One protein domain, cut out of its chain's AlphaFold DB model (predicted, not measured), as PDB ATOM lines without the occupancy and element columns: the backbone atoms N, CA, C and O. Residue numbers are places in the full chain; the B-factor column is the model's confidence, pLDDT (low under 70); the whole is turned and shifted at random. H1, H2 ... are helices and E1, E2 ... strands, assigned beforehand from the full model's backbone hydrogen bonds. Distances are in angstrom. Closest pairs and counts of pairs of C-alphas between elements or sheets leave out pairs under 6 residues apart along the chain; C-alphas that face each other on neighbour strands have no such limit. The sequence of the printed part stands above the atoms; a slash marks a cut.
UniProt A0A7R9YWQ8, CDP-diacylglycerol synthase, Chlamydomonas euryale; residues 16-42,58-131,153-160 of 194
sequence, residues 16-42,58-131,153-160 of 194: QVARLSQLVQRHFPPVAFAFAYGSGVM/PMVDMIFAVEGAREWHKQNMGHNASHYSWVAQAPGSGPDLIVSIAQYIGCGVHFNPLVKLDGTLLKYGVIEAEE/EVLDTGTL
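This is residues 16 to 42, 58 to 131 and 153 to 160 of the 194 residues of the protein "CDP-diacylglycerol synthase" of Chlamydomonas euryale (UniProt A0A7R9YWQ8). A strongly twisted sheet of five strands curls round helix H1, while a helical hairpin, H2 and H3, packs on the same face toward the sheet's other end. This makes two layers, helices on one face of a sheet. The printed part has 109 residues, with named elements in the order H1 E1 E2 H2 H3 E3 E4 E5; the mixed sheet runs E3 E4 E2 E1 E5, and the class is mixed, helices and strands. It is compact, with a radius of gyration of the C-alphas of 13.2 A and spans of 39 by 28 by 22 A.

The sheet holds E3, residues 109 to 117, 20.7 A; E4, 120 to 128, 24.7 A; E2, 60 to 66, 19.1 A; E1, 33 to 37; and E5, 153 to 155. H1 is residues 16 to 27, 16.5 A, from C-alpha 16 at (5.912, 39.577, -17.127). H2 is residues 69 to 79, 15.1 A, and H3 95 to 104, 14.0 A. E5 ends at C-alpha 155, (1.550, 30.513, -18.450).

E4 and E2 are parallel, N 62 to O 123 2.8 A. Antiparallel are the hairpin E3 and E4, N 112 to O 124 2.9 A; E2 and E1, N 37 to O 61 2.8 A; and E1 and E5, N 36 to O 153 2.8 A. E3 bends by 73 degrees at residue 114. H1 is on the sheet; its closest C-alphas to E5 are Ser 21 and Leu 155, 5.0 A. H2 and H3 touch, closest C-alphas Arg 70 and Pro 95, 5.5 A, at a steep tilt of 41 degrees, opposite ways. In H1, H2 and H3 every O i to N i+4 pair is within hydrogen-bond range.

Residues 43 to 57 and 132 to 152 are not printed; the C-alpha gaps are 10.1 A from 42 to 58 and 20.3 A from 131 to 153. The link H2 to H3 is long, 15 residues. pLDDT is under 70 at 21 residues, among them 86 to 93 and 103 to 107.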
ATOM      1  N   GLN A  16       5.338  40.534 -18.064       88.75
ATOM      2  CA  GLN A  16       5.912  39.577 -17.127       88.75
ATOM      3  C   GLN A  16       5.451  38.145 -17.429       88.75
ATOM      4  O   GLN A  16       6.287  37.248 -17.521       88.75
ATOM      5  N   VAL A  17       4.149  37.918 -17.624       91.75
ATOM      6  CA  VAL A  17       3.593  36.591 -17.940       91.75
ATOM      7  C   VAL A  17       4.141  36.060 -19.266       91.75
ATOM      8  O   VAL A  17       4.507  34.886 -19.343       91.75
ATOM      9  N   ALA A  18       4.281  36.915 -20.283       94.00
ATOM     10  CA  ALA A  18       4.889  36.535 -21.557       94.00
ATOM     11  C   ALA A  18       6.358  36.111 -21.386       94.00
ATOM     12  O   ALA A  18       6.761  35.062 -21.892       94.00
ATOM     13  N   ARG A  19       7.145  36.866 -20.606       94.62
ATOM     14  CA  ARG A  19       8.537  36.511 -20.287       94.62
ATOM     15  C   ARG A  19       8.632  35.176 -19.544       94.62
ATOM     16  O   ARG A  19       9.483  34.357 -19.878       94.62
ATOM     17  N   LEU A  20       7.773  34.946 -18.548       95.00
ATOM     18  CA  LEU A  20       7.758  33.687 -17.794       95.00
ATOM     19  C   LEU A  20       7.345  32.505 -18.678       95.00
ATOM     20  O   LEU A  20       7.949  31.442 -18.587       95.00
ATOM     21  N   SER A  21       6.379  32.705 -19.574       95.94
ATOM     22  CA  SER A  21       5.955  31.695 -20.553       95.94
ATOM     23  C   SER A  21       7.112  31.296 -21.480       95.94
ATOM     24  O   SER A  21       7.412  30.114 -21.628       95.94
ATOM     25  N   GLN A  22       7.848  32.276 -22.017       95.69
ATOM     26  CA  GLN A  22       9.041  32.021 -22.837       95.69
ATOM     27  C   GLN A  22      10.151  31.305 -22.059       95.69
ATOM     28  O   GLN A  22      10.801  30.410 -22.599       95.69
ATOM     29  N   LEU A  23      10.362  31.670 -20.789       95.75
ATOM     30  CA  LEU A  23      11.321  30.993 -19.915       95.75
ATOM     31  C   LEU A  23      10.949  29.514 -19.756       95.75
ATOM     32  O   LEU A  23      11.818  28.656 -19.920       95.75
ATOM     33  N   VAL A  24       9.670  29.218 -19.488       96.00
ATOM     34  CA  VAL A  24       9.180  27.838 -19.361       96.00
ATOM     35  C   VAL A  24       9.430  27.053 -20.649       96.00
ATOM     36  O   VAL A  24      10.033  25.984 -20.600       96.00
ATOM     37  N   GLN A  25       9.048  27.612 -21.798       95.12
ATOM     38  CA  GLN A  25       9.208  26.967 -23.108       95.12
ATOM     39  C   GLN A  25      10.672  26.703 -23.488       95.12
ATOM     40  O   GLN A  25      10.966  25.736 -24.186       95.12
ATOM     41  N   ARG A  26      11.599  27.570 -23.061       95.12
ATOM     42  CA  ARG A  26      13.014  27.485 -23.440       95.12
ATOM     43  C   ARG A  26      13.810  26.498 -22.593       95.12
ATOM     44  O   ARG A  26      14.703  25.840 -23.122       95.12
ATOM     45  N   HIS A  27      13.556  26.467 -21.287       95.94
ATOM     46  CA  HIS A  27      14.449  25.801 -20.332       95.94
ATOM     47  C   HIS A  27      13.925  24.465 -19.821       95.94
ATOM     48  O   HIS A  27      14.712  23.692 -19.282       95.94
ATOM     49  N   PHE A  28      12.635  24.167 -19.968       96.06
ATOM     50  CA  PHE A  28      12.040  22.958 -19.405       96.06
ATOM     51  C   PHE A  28      11.564  21.981 -20.486       96.06
ATOM     52  O   PHE A  28      11.190  22.405 -21.580       96.06
ATOM     53  N   PRO A  29      11.534  20.666 -20.190       95.62
ATOM     54  CA  PRO A  29      10.829  19.705 -21.032       95.62
ATOM     55  C   PRO A  29       9.328  20.035 -21.125       95.62
ATOM     56  O   PRO A  29       8.822  20.776 -20.278       95.62
ATOM     57  N   PRO A  30       8.591  19.452 -22.089       94.94
ATOM     58  CA  PRO A  30       7.182  19.772 -22.326       94.94
ATOM     59  C   PRO A  30       6.318  19.751 -21.055       94.94
ATOM     60  O   PRO A  30       6.331  18.780 -20.300       94.94
ATOM     61  N   VAL A  31       5.551  20.823 -20.834       95.50
ATOM     62  CA  VAL A  31       4.650  20.988 -19.682       95.50
ATOM     63  C   VAL A  31       3.223  21.138 -20.188       95.50
ATOM     64  O   VAL A  31       2.948  22.063 -20.939       95.50
ATOM     65  N   ALA A  32       2.303  20.277 -19.752       95.00
ATOM     66  CA  ALA A  32       0.921  20.291 -20.235       95.00
ATOM     67  C   ALA A  32       0.128  21.508 -19.735       95.00
ATOM     68  O   ALA A  32      -0.694  22.057 -20.464       95.00
ATOM     69  N   PHE A  33       0.364  21.934 -18.495       95.62
ATOM     70  CA  PHE A  33      -0.255  23.125 -17.918       95.62
ATOM     71  C   PHE A  33       0.677  23.749 -16.884       95.62
ATOM     72  O   PHE A  33       1.265  23.040 -16.069       95.62
ATOM     73  N   ALA A  34       0.809  25.071 -16.900       96.75
ATOM     74  CA  ALA A  34       1.648  25.785 -15.952       96.75
ATOM     75  C   ALA A  34       0.951  27.037 -15.437       96.75
ATOM     76  O   ALA A  34       0.260  27.737 -16.177       96.75
ATOM     77  N   PHE A  35       1.186  27.352 -14.170       96.38
ATOM     78  CA  PHE A  35       0.785  28.633 -13.610       96.38
ATOM     79  C   PHE A  35       1.837  29.152 -12.641       96.38
ATOM     80  O   PHE A  35       2.482  28.388 -11.918       96.38
ATOM     81  N   ALA A  36       1.988  30.470 -12.627       95.38
ATOM     82  CA  ALA A  36       2.825  31.191 -11.695       95.38
ATOM     83  C   ALA A  36       1.960  31.891 -10.649       95.38
ATOM     84  O   ALA A  36       0.813  32.285 -10.891       95.38
ATOM     85  N   TYR A  37       2.499  32.015  -9.446       91.88
ATOM     86  CA  TYR A  37       1.742  32.510  -8.322       91.88
ATOM     87  C   TYR A  37       2.626  33.175  -7.274       91.88
ATOM     88  O   TYR A  37       3.852  33.156  -7.338       91.88
ATOM     89  N   GLY A  38       1.968  33.787  -6.293       83.50
ATOM     90  CA  GLY A  38       2.662  34.437  -5.194       83.50
ATOM     91  C   GLY A  38       3.135  35.831  -5.569       83.50
ATOM     92  O   GLY A  38       2.747  36.417  -6.584       83.50
ATOM     93  N   SER A  39       3.931  36.391  -4.677       68.62
ATOM     94  CA  SER A  39       4.197  37.818  -4.635       68.62
ATOM     95  C   SER A  39       5.257  38.266  -5.660       68.62
ATOM     96  O   SER A  39       5.288  39.434  -6.046       68.62
ATOM     97  N   GLY A  40       6.023  37.316  -6.219       65.38
ATOM     98  CA  GLY A  40       6.894  37.536  -7.381       65.38
ATOM     99  C   GLY A  40       6.158  37.786  -8.702       65.38
ATOM    100  O   GLY A  40       6.754  38.323  -9.631       65.38
ATOM    101  N   VAL A  41       4.866  37.453  -8.784       69.75
ATOM    102  CA  VAL A  41       4.022  37.656  -9.982       69.75
ATOM    103  C   VAL A  41       2.891  38.646  -9.705       69.75
ATOM    104  O   VAL A  41       2.492  39.434 -10.558       69.75
ATOM    105  N   MET A  42       2.372  38.639  -8.480       71.25
ATOM    106  CA  MET A  42       1.344  39.569  -8.037       71.25
ATOM    107  C   MET A  42       1.909  40.464  -6.947       71.25
ATOM    108  O   MET A  42       2.020  40.056  -5.796       71.25
ATOM    109  N   PRO A  58      11.904  39.409  -5.904       79.94
ATOM    110  CA  PRO A  58      11.039  38.395  -5.318       79.94
ATOM    111  C   PRO A  58      11.118  37.080  -6.106       79.94
ATOM    112  O   PRO A  58      11.136  37.075  -7.336       79.94
ATOM    113  N   MET A  59      11.146  35.954  -5.389       86.69
ATOM    114  CA  MET A  59      11.095  34.627  -5.999       86.69
ATOM    115  C   MET A  59       9.722  34.391  -6.639       86.69
ATOM    116  O   MET A  59       8.689  34.712  -6.046       86.69
ATOM    117  N   VAL A  60       9.716  33.827  -7.843       91.50
ATOM    118  CA  VAL A  60       8.494  33.434  -8.549       91.50
ATOM    119  C   VAL A  60       8.207  31.966  -8.258       91.50
ATOM    120  O   VAL A  60       9.026  31.097  -8.570       91.50
ATOM    121  N   ASP A  61       7.044  31.692  -7.668       94.12
ATOM    122  CA  ASP A  61       6.559  30.332  -7.455       94.12
ATOM    123  C   ASP A  61       5.765  29.855  -8.679       94.12
ATOM    124  O   ASP A  61       4.907  30.574  -9.196       94.12
ATOM    125  N   MET A  62       6.027  28.634  -9.139       96.00
ATOM    126  CA  MET A  62       5.350  28.016 -10.282       96.00
ATOM    127  C   MET A  62       4.926  26.584  -9.973       96.00
ATOM    128  O   MET A  62       5.554  25.903  -9.163       96.00
ATOM    129  N   ILE A  63       3.891  26.106 -10.661       97.00
ATOM    130  CA  ILE A  63       3.526  24.687 -10.718       97.00
ATOM    131  C   ILE A  63       3.454  24.260 -12.179       97.00
ATOM    132  O   ILE A  63       2.857  24.959 -12.999       97.00
ATOM    133  N   PHE A  64       4.039  23.103 -12.476       97.19
ATOM    134  CA  PHE A  64       4.028  22.433 -13.767       97.19
ATOM    135  C   PHE A  64       3.253  21.125 -13.645       97.19
ATOM    136  O   PHE A  64       3.651  20.232 -12.899       97.19
ATOM    137  N   ALA A  65       2.160  21.008 -14.389       96.31
ATOM    138  CA  ALA A  65       1.450  19.757 -14.586       96.31
ATOM    139  C   ALA A  65       1.985  19.066 -15.841       96.31
ATOM    140  O   ALA A  65       2.033  19.667 -16.921       96.31
ATOM    141  N   VAL A  66       2.398  17.811 -15.701       95.25
ATOM    142  CA  VAL A  66       3.090  17.050 -16.750       95.25
ATOM    143  C   VAL A  66       2.423  15.689 -16.947       95.25
ATOM    144  O   VAL A  66       1.901  15.116 -16.000       95.25
ATOM    145  N   GLU A  67       2.416  15.162 -18.172       92.56
ATOM    146  CA  GLU A  67       1.749  13.879 -18.485       92.56
ATOM    147  C   GLU A  67       2.480  12.645 -17.938       92.56
ATOM    148  O   GLU A  67       1.903  11.567 -17.897       92.56
ATOM    149  N   GLY A  68       3.748  12.793 -17.547       91.00
ATOM    150  CA  GLY A  68       4.543  11.724 -16.953       91.00
ATOM    151  C   GLY A  68       5.713  12.283 -16.157       91.00
ATOM    152  O   GLY A  68       6.800  12.489 -16.701       91.00
ATOM    153  N   ALA A  69       5.512  12.514 -14.862       91.06
ATOM    154  CA  ALA A  69       6.453  13.175 -13.960       91.06
ATOM    155  C   ALA A  69       7.800  12.461 -13.910       91.06
ATOM    156  O   ALA A  69       8.843  13.111 -13.901       91.06
ATOM    157  N   ARG A  70       7.806  11.126 -13.956       88.88
ATOM    158  CA  ARG A  70       9.041  10.332 -13.968       88.88
ATOM    159  C   ARG A  70       9.915  10.650 -15.177       88.88
ATOM    160  O   ARG A  70      11.099  10.946 -15.030       88.88
ATOM    161  N   GLU A  71       9.336  10.566 -16.370       90.44
ATOM    162  CA  GLU A  71      10.075  10.800 -17.609       90.44
ATOM    163  C   GLU A  71      10.408  12.286 -17.770       90.44
ATOM    164  O   GLU A  71      11.522  12.629 -18.166       90.44
ATOM    165  N   TRP A  72       9.507  13.175 -17.347       94.38
ATOM    166  CA  TRP A  72       9.769  14.609 -17.304       94.38
ATOM    167  C   TRP A  72      10.959  14.940 -16.396       94.38
ATOM    168  O   TRP A  72      11.876  15.646 -16.815       94.38
ATOM    169  N   HIS A  73      11.012  14.386 -15.177       91.81
ATOM    170  CA  HIS A  73      12.131  14.599 -14.257       91.81
ATOM    171  C   HIS A  73      13.438  14.050 -14.817       91.81
ATOM    172  O   HIS A  73      14.466  14.714 -14.693       91.81
ATOM    173  N   LYS A  74      13.403  12.892 -15.481       89.94
ATOM    174  CA  LYS A  74      14.566  12.316 -16.164       89.94
ATOM    175  C   LYS A  74      15.109  13.245 -17.253       89.94
ATOM    176  O   LYS A  74      16.311  13.502 -17.280       89.94
ATOM    177  N   GLN A  75      14.243  13.783 -18.110       92.81
ATOM    178  CA  GLN A  75      14.641  14.748 -19.141       92.81
ATOM    179  C   GLN A  75      15.168  16.039 -18.509       92.81
ATOM    180  O   GLN A  75      16.253  16.508 -18.851       92.81
ATOM    181  N   ASN A  76      14.450  16.577 -17.521       94.50
ATOM    182  CA  ASN A  76      14.842  17.807 -16.849       94.50
ATOM    183  C   ASN A  76      16.162  17.651 -16.076       94.50
ATOM    184  O   ASN A  76      16.922  18.601 -16.006       94.50
ATOM    185  N   MET A  77      16.485  16.478 -15.529       90.31
ATOM    186  CA  MET A  77      17.807  16.212 -14.942       90.31
ATOM    187  C   MET A  77      18.919  16.197 -15.989       90.31
ATOM    188  O   MET A  77      20.021  16.647 -15.698       90.31
ATOM    189  N   GLY A  78      18.640  15.704 -17.199       88.38
ATOM    190  CA  GLY A  78      19.607  15.719 -18.298       88.38
ATOM    191  C   GLY A  78      19.973  17.135 -18.747       88.38
ATOM    192  O   GLY A  78      21.137  17.403 -19.034       88.38
ATOM    193  N   HIS A  79      18.997  18.046 -18.772       88.94
ATOM    194  CA  HIS A  79      19.198  19.436 -19.204       88.94
ATOM    195  C   HIS A  79      19.550  20.393 -18.056       88.94
ATOM    196  O   HIS A  79      20.347  21.307 -18.237       88.94
ATOM    197  N   ASN A  80      18.990  20.160 -16.870       92.06
ATOM    198  CA  ASN A  80      19.014  21.064 -15.724       92.06
ATOM    199  C   ASN A  80      19.395  20.333 -14.426       92.06
ATOM    200  O   ASN A  80      18.734  20.472 -13.392       92.06
ATOM    201  N   ALA A  81      20.469  19.539 -14.461       89.00
ATOM    202  CA  ALA A  81      20.939  18.767 -13.307       89.00
ATOM    203  C   ALA A  81      21.093  19.631 -12.040       89.00
ATOM    204  O   ALA A  81      20.691  19.217 -10.957       89.00
ATOM    205  N   SER A  82      21.587  20.867 -12.182       89.38
ATOM    206  CA  SER A  82      21.807  21.807 -11.075       89.38
ATOM    207  C   SER A  82      20.539  22.253 -10.340       89.38
ATOM    208  O   SER A  82      20.658  22.842  -9.269       89.38
ATOM    209  N   HIS A  83      19.340  22.000 -10.877       91.38
ATOM    210  CA  HIS A  83      18.086  22.292 -10.169       91.38
ATOM    211  C   HIS A  83      17.803  21.286  -9.050       91.38
ATOM    212  O   HIS A  83      17.068  21.596  -8.115       91.38
ATOM    213  N   TYR A  84      18.377  20.087  -9.148       87.12
ATOM    214  CA  TYR A  84      18.161  18.999  -8.207       87.12
ATOM    215  C   TYR A  84      19.280  18.952  -7.178       87.12
ATOM    216  O   TYR A  84      20.441  19.238  -7.476       87.12
ATOM    217  N   SER A  85      18.959  18.514  -5.961       80.31
ATOM    218  CA  SER A  85      19.988  18.265  -4.955       80.31
ATOM    219  C   SER A  85      20.940  17.155  -5.412       80.31
ATOM    220  O   SER A  85      20.550  16.221  -6.111       80.31
ATOM    221  N   TRP A  86      22.196  17.226  -4.972       67.06
ATOM    222  CA  TRP A  86      23.198  16.192  -5.251       67.06
ATOM    223  C   TRP A  86      22.753  14.791  -4.789       67.06
ATOM    224  O   TRP A  86      23.089  13.800  -5.427       67.06
ATOM    225  N   VAL A  87      21.944  14.712  -3.723       65.06
ATOM    226  CA  VAL A  87      21.350  13.460  -3.226       65.06
ATOM    227  C   VAL A  87      20.372  12.876  -4.243       65.06
ATOM    228  O   VAL A  87      20.422  11.685  -4.519       65.06
ATOM    229  N   ALA A  88      19.530  13.709  -4.857       69.06
ATOM    230  CA  ALA A  88      18.611  13.272  -5.907       69.06
ATOM    231  C   ALA A  88      19.333  12.868  -7.210       69.06
ATOM    232  O   ALA A  88      18.785  12.132  -8.024       69.06
ATOM    233  N   GLN A  89      20.569  13.332  -7.407       64.25
ATOM    234  CA  GLN A  89      21.421  12.956  -8.538       64.25
ATOM    235  C   GLN A  89      22.265  11.697  -8.266       64.25
ATOM    236  O   GLN A  89      22.914  11.186  -9.181       64.25
ATOM    237  N   ALA A  90      22.289  11.190  -7.028       63.19
ATOM    238  CA  ALA A  90      23.131  10.061  -6.657       63.19
ATOM    239  C   ALA A  90      22.677   8.751  -7.341       63.19
ATOM    240  O   ALA A  90      21.475   8.543  -7.557       63.19
ATOM    241  N   PRO A  91      23.608   7.823  -7.647       55.69
ATOM    242  CA  PRO A  91      23.270   6.519  -8.213       55.69
ATOM    243  C   PRO A  91      22.241   5.789  -7.336       55.69
ATOM    244  O   PRO A  91      22.460   5.601  -6.142       55.69
ATOM    245  N   GLY A  92      21.102   5.405  -7.920       62.62
ATOM    246  CA  GLY A  92      19.990   4.756  -7.208       62.62
ATOM    247  C   GLY A  92      18.945   5.700  -6.592       62.62
ATOM    248  O   GLY A  92      17.922   5.212  -6.123       62.62
ATOM    249  N   SER A  93      19.147   7.025  -6.634       65.12
ATOM    250  CA  SER A  93      18.245   8.042  -6.048       65.12
ATOM    251  C   SER A  93      17.516   8.921  -7.078       65.12
ATOM    252  O   SER A  93      16.911   9.916  -6.701       65.12
ATOM    253  N   GLY A  94      17.589   8.578  -8.367       71.81
ATOM    254  CA  GLY A  94      17.153   9.411  -9.497       71.81
ATOM    255  C   GLY A  94      15.635   9.685  -9.612       71.81
ATOM    256  O   GLY A  94      14.918   9.741  -8.614       71.81
ATOM    257  N   PRO A  95      15.097   9.843 -10.840       69.50
ATOM    258  CA  PRO A  95      13.697  10.233 -11.066       69.50
ATOM    259  C   PRO A  95      12.662   9.352 -10.347       69.50
ATOM    260  O   PRO A  95      11.643   9.854  -9.881       69.50
ATOM    261  N   ASP A  96      12.948   8.054 -10.211       72.19
ATOM    262  CA  ASP A  96      12.109   7.090  -9.493       72.19
ATOM    263  C   ASP A  96      11.917   7.442  -8.016       72.19
ATOM    264  O   ASP A  96      10.796   7.398  -7.513       72.19
ATOM    265  N   LEU A  97      12.988   7.834  -7.318       72.62
ATOM    266  CA  LEU A  97      12.911   8.208  -5.909       72.62
ATOM    267  C   LEU A  97      12.166   9.534  -5.737       72.62
ATOM    268  O   LEU A  97      11.358   9.658  -4.822       72.62
ATOM    269  N   ILE A  98      12.391  10.505  -6.629       74.06
ATOM    270  CA  ILE A  98      11.676  11.788  -6.604       74.06
ATOM    271  C   ILE A  98      10.172  11.576  -6.714       74.06
ATOM    272  O   ILE A  98       9.420  12.091  -5.885       74.06
ATOM    273  N   VAL A  99       9.744  10.813  -7.721       65.12
ATOM    274  CA  VAL A  99       8.321  10.556  -7.948       65.12
ATOM    275  C   VAL A  99       7.744   9.737  -6.801       65.12
ATOM    276  O   VAL A  99       6.694  10.099  -6.281       65.12
ATOM    277  N   SER A 100       8.464   8.714  -6.335       65.25
ATOM    278  CA  SER A 100       8.024   7.894  -5.201       65.25
ATOM    279  C   SER A 100       7.839   8.729  -3.938       65.25
ATOM    280  O   SER A 100       6.833   8.584  -3.256       65.25
ATOM    281  N   ILE A 101       8.770   9.638  -3.634       64.81
ATOM    282  CA  ILE A 101       8.668  10.536  -2.478       64.81
ATOM    283  C   ILE A 101       7.506  11.519  -2.658       64.81
ATOM    284  O   ILE A 101       6.728  11.711  -1.726       64.81
ATOM    285  N   ALA A 102       7.353  12.125  -3.837       71.00
ATOM    286  CA  ALA A 102       6.264  13.066  -4.098       71.00
ATOM    287  C   ALA A 102       4.882  12.401  -3.964       71.00
ATOM    288  O   ALA A 102       3.971  12.971  -3.358       71.00
ATOM    289  N   GLN A 103       4.745  11.173  -4.471       67.81
ATOM    290  CA  GLN A 103       3.538  10.357  -4.333       67.81
ATOM    291  C   GLN A 103       3.326   9.899  -2.883       67.81
ATOM    292  O   GLN A 103       2.205   9.946  -2.382       67.81
ATOM    293  N   TYR A 104       4.395   9.528  -2.171       61.47
ATOM    294  CA  TYR A 104       4.333   9.075  -0.777       61.47
ATOM    295  C   TYR A 104       3.939  10.188   0.202       61.47
ATOM    296  O   TYR A 104       3.200   9.941   1.152       61.47
ATOM    297  N   ILE A 105       4.375  11.429  -0.042       58.91
ATOM    298  CA  ILE A 105       4.002  12.602   0.773       58.91
ATOM    299  C   ILE A 105       2.560  13.066   0.456       58.91
ATOM    300  O   ILE A 105       2.055  14.025   1.035       58.91
ATOM    301  N   GLY A 106       1.849  12.347  -0.420       57.94
ATOM    302  CA  GLY A 106       0.395  12.419  -0.529       57.94
ATOM    303  C   GLY A 106      -0.134  13.700  -1.160       57.94
ATOM    304  O   GLY A 106      -1.307  13.984  -1.016       57.94
ATOM    305  N   CYS A 107       0.694  14.496  -1.831       68.50
ATOM    306  CA  CYS A 107       0.212  15.606  -2.660       68.50
ATOM    307  C   CYS A 107       0.766  15.570  -4.087       68.50
ATOM    308  O   CYS A 107       0.366  16.389  -4.907       68.50
ATOM    309  N   GLY A 108       1.671  14.632  -4.393       81.12
ATOM    310  CA  GLY A 108       2.156  14.377  -5.750       81.12
ATOM    311  C   GLY A 108       3.062  15.464  -6.330       81.12
ATOM    312  O   GLY A 108       3.416  15.374  -7.501       81.12
ATOM    313  N   VAL A 109       3.450  16.478  -5.545       89.81
ATOM    314  CA  VAL A 109       4.253  17.612  -6.025       89.81
ATOM    315  C   VAL A 109       5.705  17.488  -5.572       89.81
ATOM    316  O   VAL A 109       5.985  17.442  -4.373       89.81
ATOM    317  N   HIS A 110       6.642  17.533  -6.517       90.88
ATOM    318  CA  HIS A 110       8.065  17.700  -6.217       90.88
ATOM    319  C   HIS A 110       8.527  19.130  -6.497       90.88
ATOM    320  O   HIS A 110       8.386  19.616  -7.618       90.88
ATOM    321  N   PHE A 111       9.124  19.794  -5.505       91.75
ATOM    322  CA  PHE A 111       9.610  21.167  -5.641       91.75
ATOM    323  C   PHE A 111      11.123  21.247  -5.845       91.75
ATOM    324  O   PHE A 111      11.887  20.682  -5.068       91.75
ATOM    325  N   ASN A 112      11.532  22.076  -6.806       92.50
ATOM    326  CA  ASN A 112      12.905  22.550  -6.972       92.50
ATOM    327  C   ASN A 112      12.964  24.049  -6.614       92.50
ATOM    328  O   ASN A 112      12.468  24.883  -7.381       92.50
ATOM    329  N   PRO A 113      13.487  24.415  -5.430       91.69
ATOM    330  CA  PRO A 113      13.593  25.805  -4.994       91.69
ATOM    331  C   PRO A 113      14.916  26.462  -5.424       91.69
ATOM    332  O   PRO A 113      15.890  25.779  -5.726       91.69
ATOM    333  N   LEU A 114      14.970  27.798  -5.347       89.75
ATOM    334  CA  LEU A 114      16.189  28.613  -5.506       89.75
ATOM    335  C   LEU A 114      16.899  28.465  -6.863       89.75
ATOM    336  O   LEU A 114      18.117  28.617  -6.968       89.75
ATOM    337  N   VAL A 115      16.132  28.219  -7.920       91.81
ATOM    338  CA  VAL A 115      16.646  28.068  -9.281       91.81
ATOM    339  C   VAL A 115      16.769  29.443  -9.936       91.81
ATOM    340  O   VAL A 115      15.781  30.162 -10.049       91.81
ATOM    341  N   LYS A 116      17.971  29.835 -10.372       92.12
ATOM    342  CA  LYS A 116      18.186  31.086 -11.122       92.12
ATOM    343  C   LYS A 116      18.247  30.793 -12.625       92.12
ATOM    344  O   LYS A 116      19.207  30.179 -13.076       92.12
ATOM    345  N   LEU A 117      17.262  31.272 -13.388       91.69
ATOM    346  CA  LEU A 117      17.211  31.172 -14.857       91.69
ATOM    347  C   LEU A 117      16.905  32.538 -15.472       91.69
ATOM    348  O   LEU A 117      15.978  33.216 -15.034       91.69
ATOM    349  N   ASP A 118      17.682  32.954 -16.475       90.62
ATOM    350  CA  ASP A 118      17.513  34.227 -17.198       90.62
ATOM    351  C   ASP A 118      17.275  35.439 -16.267       90.62
ATOM    352  O   ASP A 118      16.389  36.272 -16.484       90.62
ATOM    353  N   GLY A 119      18.045  35.506 -15.172       86.25
ATOM    354  CA  GLY A 119      17.957  36.567 -14.159       86.25
ATOM    355  C   GLY A 119      16.716  36.512 -13.256       86.25
ATOM    356  O   GLY A 119      16.484  37.448 -12.498       86.25
ATOM    357  N   THR A 120      15.922  35.441 -13.323       88.62
ATOM    358  CA  THR A 120      14.726  35.222 -12.496       88.62
ATOM    359  C   THR A 120      15.016  34.153 -11.447       88.62
ATOM    360  O   THR A 120      15.519  33.081 -11.781       88.62
ATOM    361  N   LEU A 121      14.701  34.435 -10.181       90.81
ATOM    362  CA  LEU A 121      14.757  33.445  -9.105       90.81
ATOM    363  C   LEU A 121      13.425  32.694  -9.038       90.81
ATOM    364  O   LEU A 121      12.368  33.305  -8.881       90.81
ATOM    365  N   LEU A 122      13.487  31.374  -9.144       92.62
ATOM    366  CA  LEU A 122      12.343  30.494  -9.308       92.62
ATOM    367  C   LEU A 122      12.285  29.457  -8.189       92.62
ATOM    368  O   LEU A 122      13.303  28.911  -7.751       92.62
ATOM    369  N   LYS A 123      11.060  29.119  -7.808       94.38
ATOM    370  CA  LYS A 123      10.721  27.841  -7.192       94.38
ATOM    371  C   LYS A 123       9.623  27.214  -8.035       94.38
ATOM    372  O   LYS A 123       8.569  27.818  -8.196       94.38
ATOM    373  N   TYR A 124       9.842  26.011  -8.551       95.69
ATOM    374  CA  TYR A 124       8.823  25.322  -9.342       95.69
ATOM    375  C   TYR A 124       8.497  23.951  -8.755       95.69
ATOM    376  O   TYR A 124       9.389  23.213  -8.332       95.69
ATOM    377  N   GLY A 125       7.206  23.639  -8.693       95.31
ATOM    378  CA  GLY A 125       6.682  22.321  -8.359       95.31
ATOM    379  C   GLY A 125       6.297  21.557  -9.618       95.31
ATOM    380  O   GLY A 125       5.818  22.161 -10.572       95.31
ATOM    381  N   VAL A 126       6.485  20.244  -9.623       95.62
ATOM    382  CA  VAL A 126       6.080  19.352 -10.717       95.62
ATOM    383  C   VAL A 126       5.069  18.357 -10.173       95.62
ATOM    384  O   VAL A 126       5.335  17.740  -9.143       95.62
ATOM    385  N   ILE A 127       3.930  18.225 -10.847       94.94
ATOM    386  CA  ILE A 127       2.834  17.316 -10.497       94.94
ATOM    387  C   ILE A 127       2.383  16.535 -11.732       94.94
ATOM    388  O   ILE A 127       2.383  17.062 -12.846       94.94
ATOM    389  N   GLU A 128       1.972  15.284 -11.536       94.56
ATOM    390  CA  GLU A 128       1.303  14.515 -12.585       94.56
ATOM    391  C   GLU A 128      -0.015  15.203 -12.979       94.56
ATOM    392  O   GLU A 128      -0.820  15.567 -12.119       94.56
ATOM    393  N   ALA A 129      -0.269  15.367 -14.274       94.94
ATOM    394  CA  ALA A 129      -1.477  16.023 -14.766       94.94
ATOM    395  C   ALA A 129      -2.757  15.318 -14.287       94.94
ATOM    396  O   ALA A 129      -3.730  15.977 -13.927       94.94
ATOM    397  N   GLU A 130      -2.744  13.989 -14.213       94.00
ATOM    398  CA  GLU A 130      -3.873  13.205 -13.709       94.00
ATOM    399  C   GLU A 130      -4.117  13.419 -12.206       94.00
ATOM    400  O   GLU A 130      -5.269  13.556 -11.802       94.00
ATOM    401  N   GLU A 131      -3.059  13.534 -11.394       93.94
ATOM    402  CA  GLU A 131      -3.175  13.849  -9.958       93.94
ATOM    403  C   GLU A 131      -3.702  15.274  -9.747       93.94
ATOM    404  O   GLU A 131      -4.564  15.501  -8.899       93.94
ATOM    405  N   GLU A 153      -1.449  33.385 -12.371       94.56
ATOM    406  CA  GLU A 153      -1.189  33.679 -13.780       94.56
ATOM    407  C   GLU A 153      -0.912  32.374 -14.522       94.56
ATOM    408  O   GLU A 153       0.093  31.712 -14.263       94.56
ATOM    409  N   VAL A 154      -1.808  31.985 -15.427       94.50
ATOM    410  CA  VAL A 154      -1.594  30.819 -16.296       94.50
ATOM    411  C   VAL A 154      -0.539  31.180 -17.339       94.50
ATOM    412  O   VAL A 154      -0.615  32.240 -17.959       94.50
ATOM    413  N   LEU A 155       0.454  30.312 -17.507       95.06
ATOM    414  CA  LEU A 155       1.550  30.513 -18.450       95.06
ATOM    415  C   LEU A 155       1.272  29.758 -19.749       95.06
ATOM    416  O   LEU A 155       0.737  28.648 -19.728       95.06
ATOM    417  N   ASP A 156       1.689  30.336 -20.871       93.31
ATOM    418  CA  ASP A 156       1.689  29.633 -22.149       93.31
ATOM    419  C   ASP A 156       2.887  28.680 -22.202       93.31
ATOM    420  O   ASP A 156       4.046  29.100 -22.221       93.31
ATOM    421  N   THR A 157       2.613  27.380 -22.215       90.62
ATOM    422  CA  THR A 157       3.646  26.341 -22.271       90.62
ATOM    423  C   THR A 157       4.028  25.958 -23.701       90.62
ATOM    424  O   THR A 157       4.875  25.086 -23.887       90.62
ATOM    425  N   GLY A 158       3.408  26.563 -24.722       85.50
ATOM    426  CA  GLY A 158       3.601  26.195 -26.128       85.50
ATOM    427  C   GLY A 158       2.998  24.832 -26.502       85.50
ATOM    428  O   GLY A 158       3.081  24.418 -27.659       85.50
ATOM    429  N   THR A 159       2.366  24.128 -25.556       77.00
ATOM    430  CA  THR A 159       1.722  22.830 -25.780       77.00
ATOM    431  C   THR A 159       0.202  22.965 -25.694       77.00
ATOM    432  O   THR A 159      -0.362  23.125 -24.615       77.00
ATOM    433  N   LEU A 160      -0.496  22.846 -26.825       68.88
ATOM    434  CA  LEU A 160      -1.966  22.895 -26.885       68.88
ATOM    435  C   LEU A 160      -2.578  21.489 -27.000       68.88
ATOM    436  O   LEU A 160      -3.285  21.155 -27.957       68.88
TER     437      LEU A 160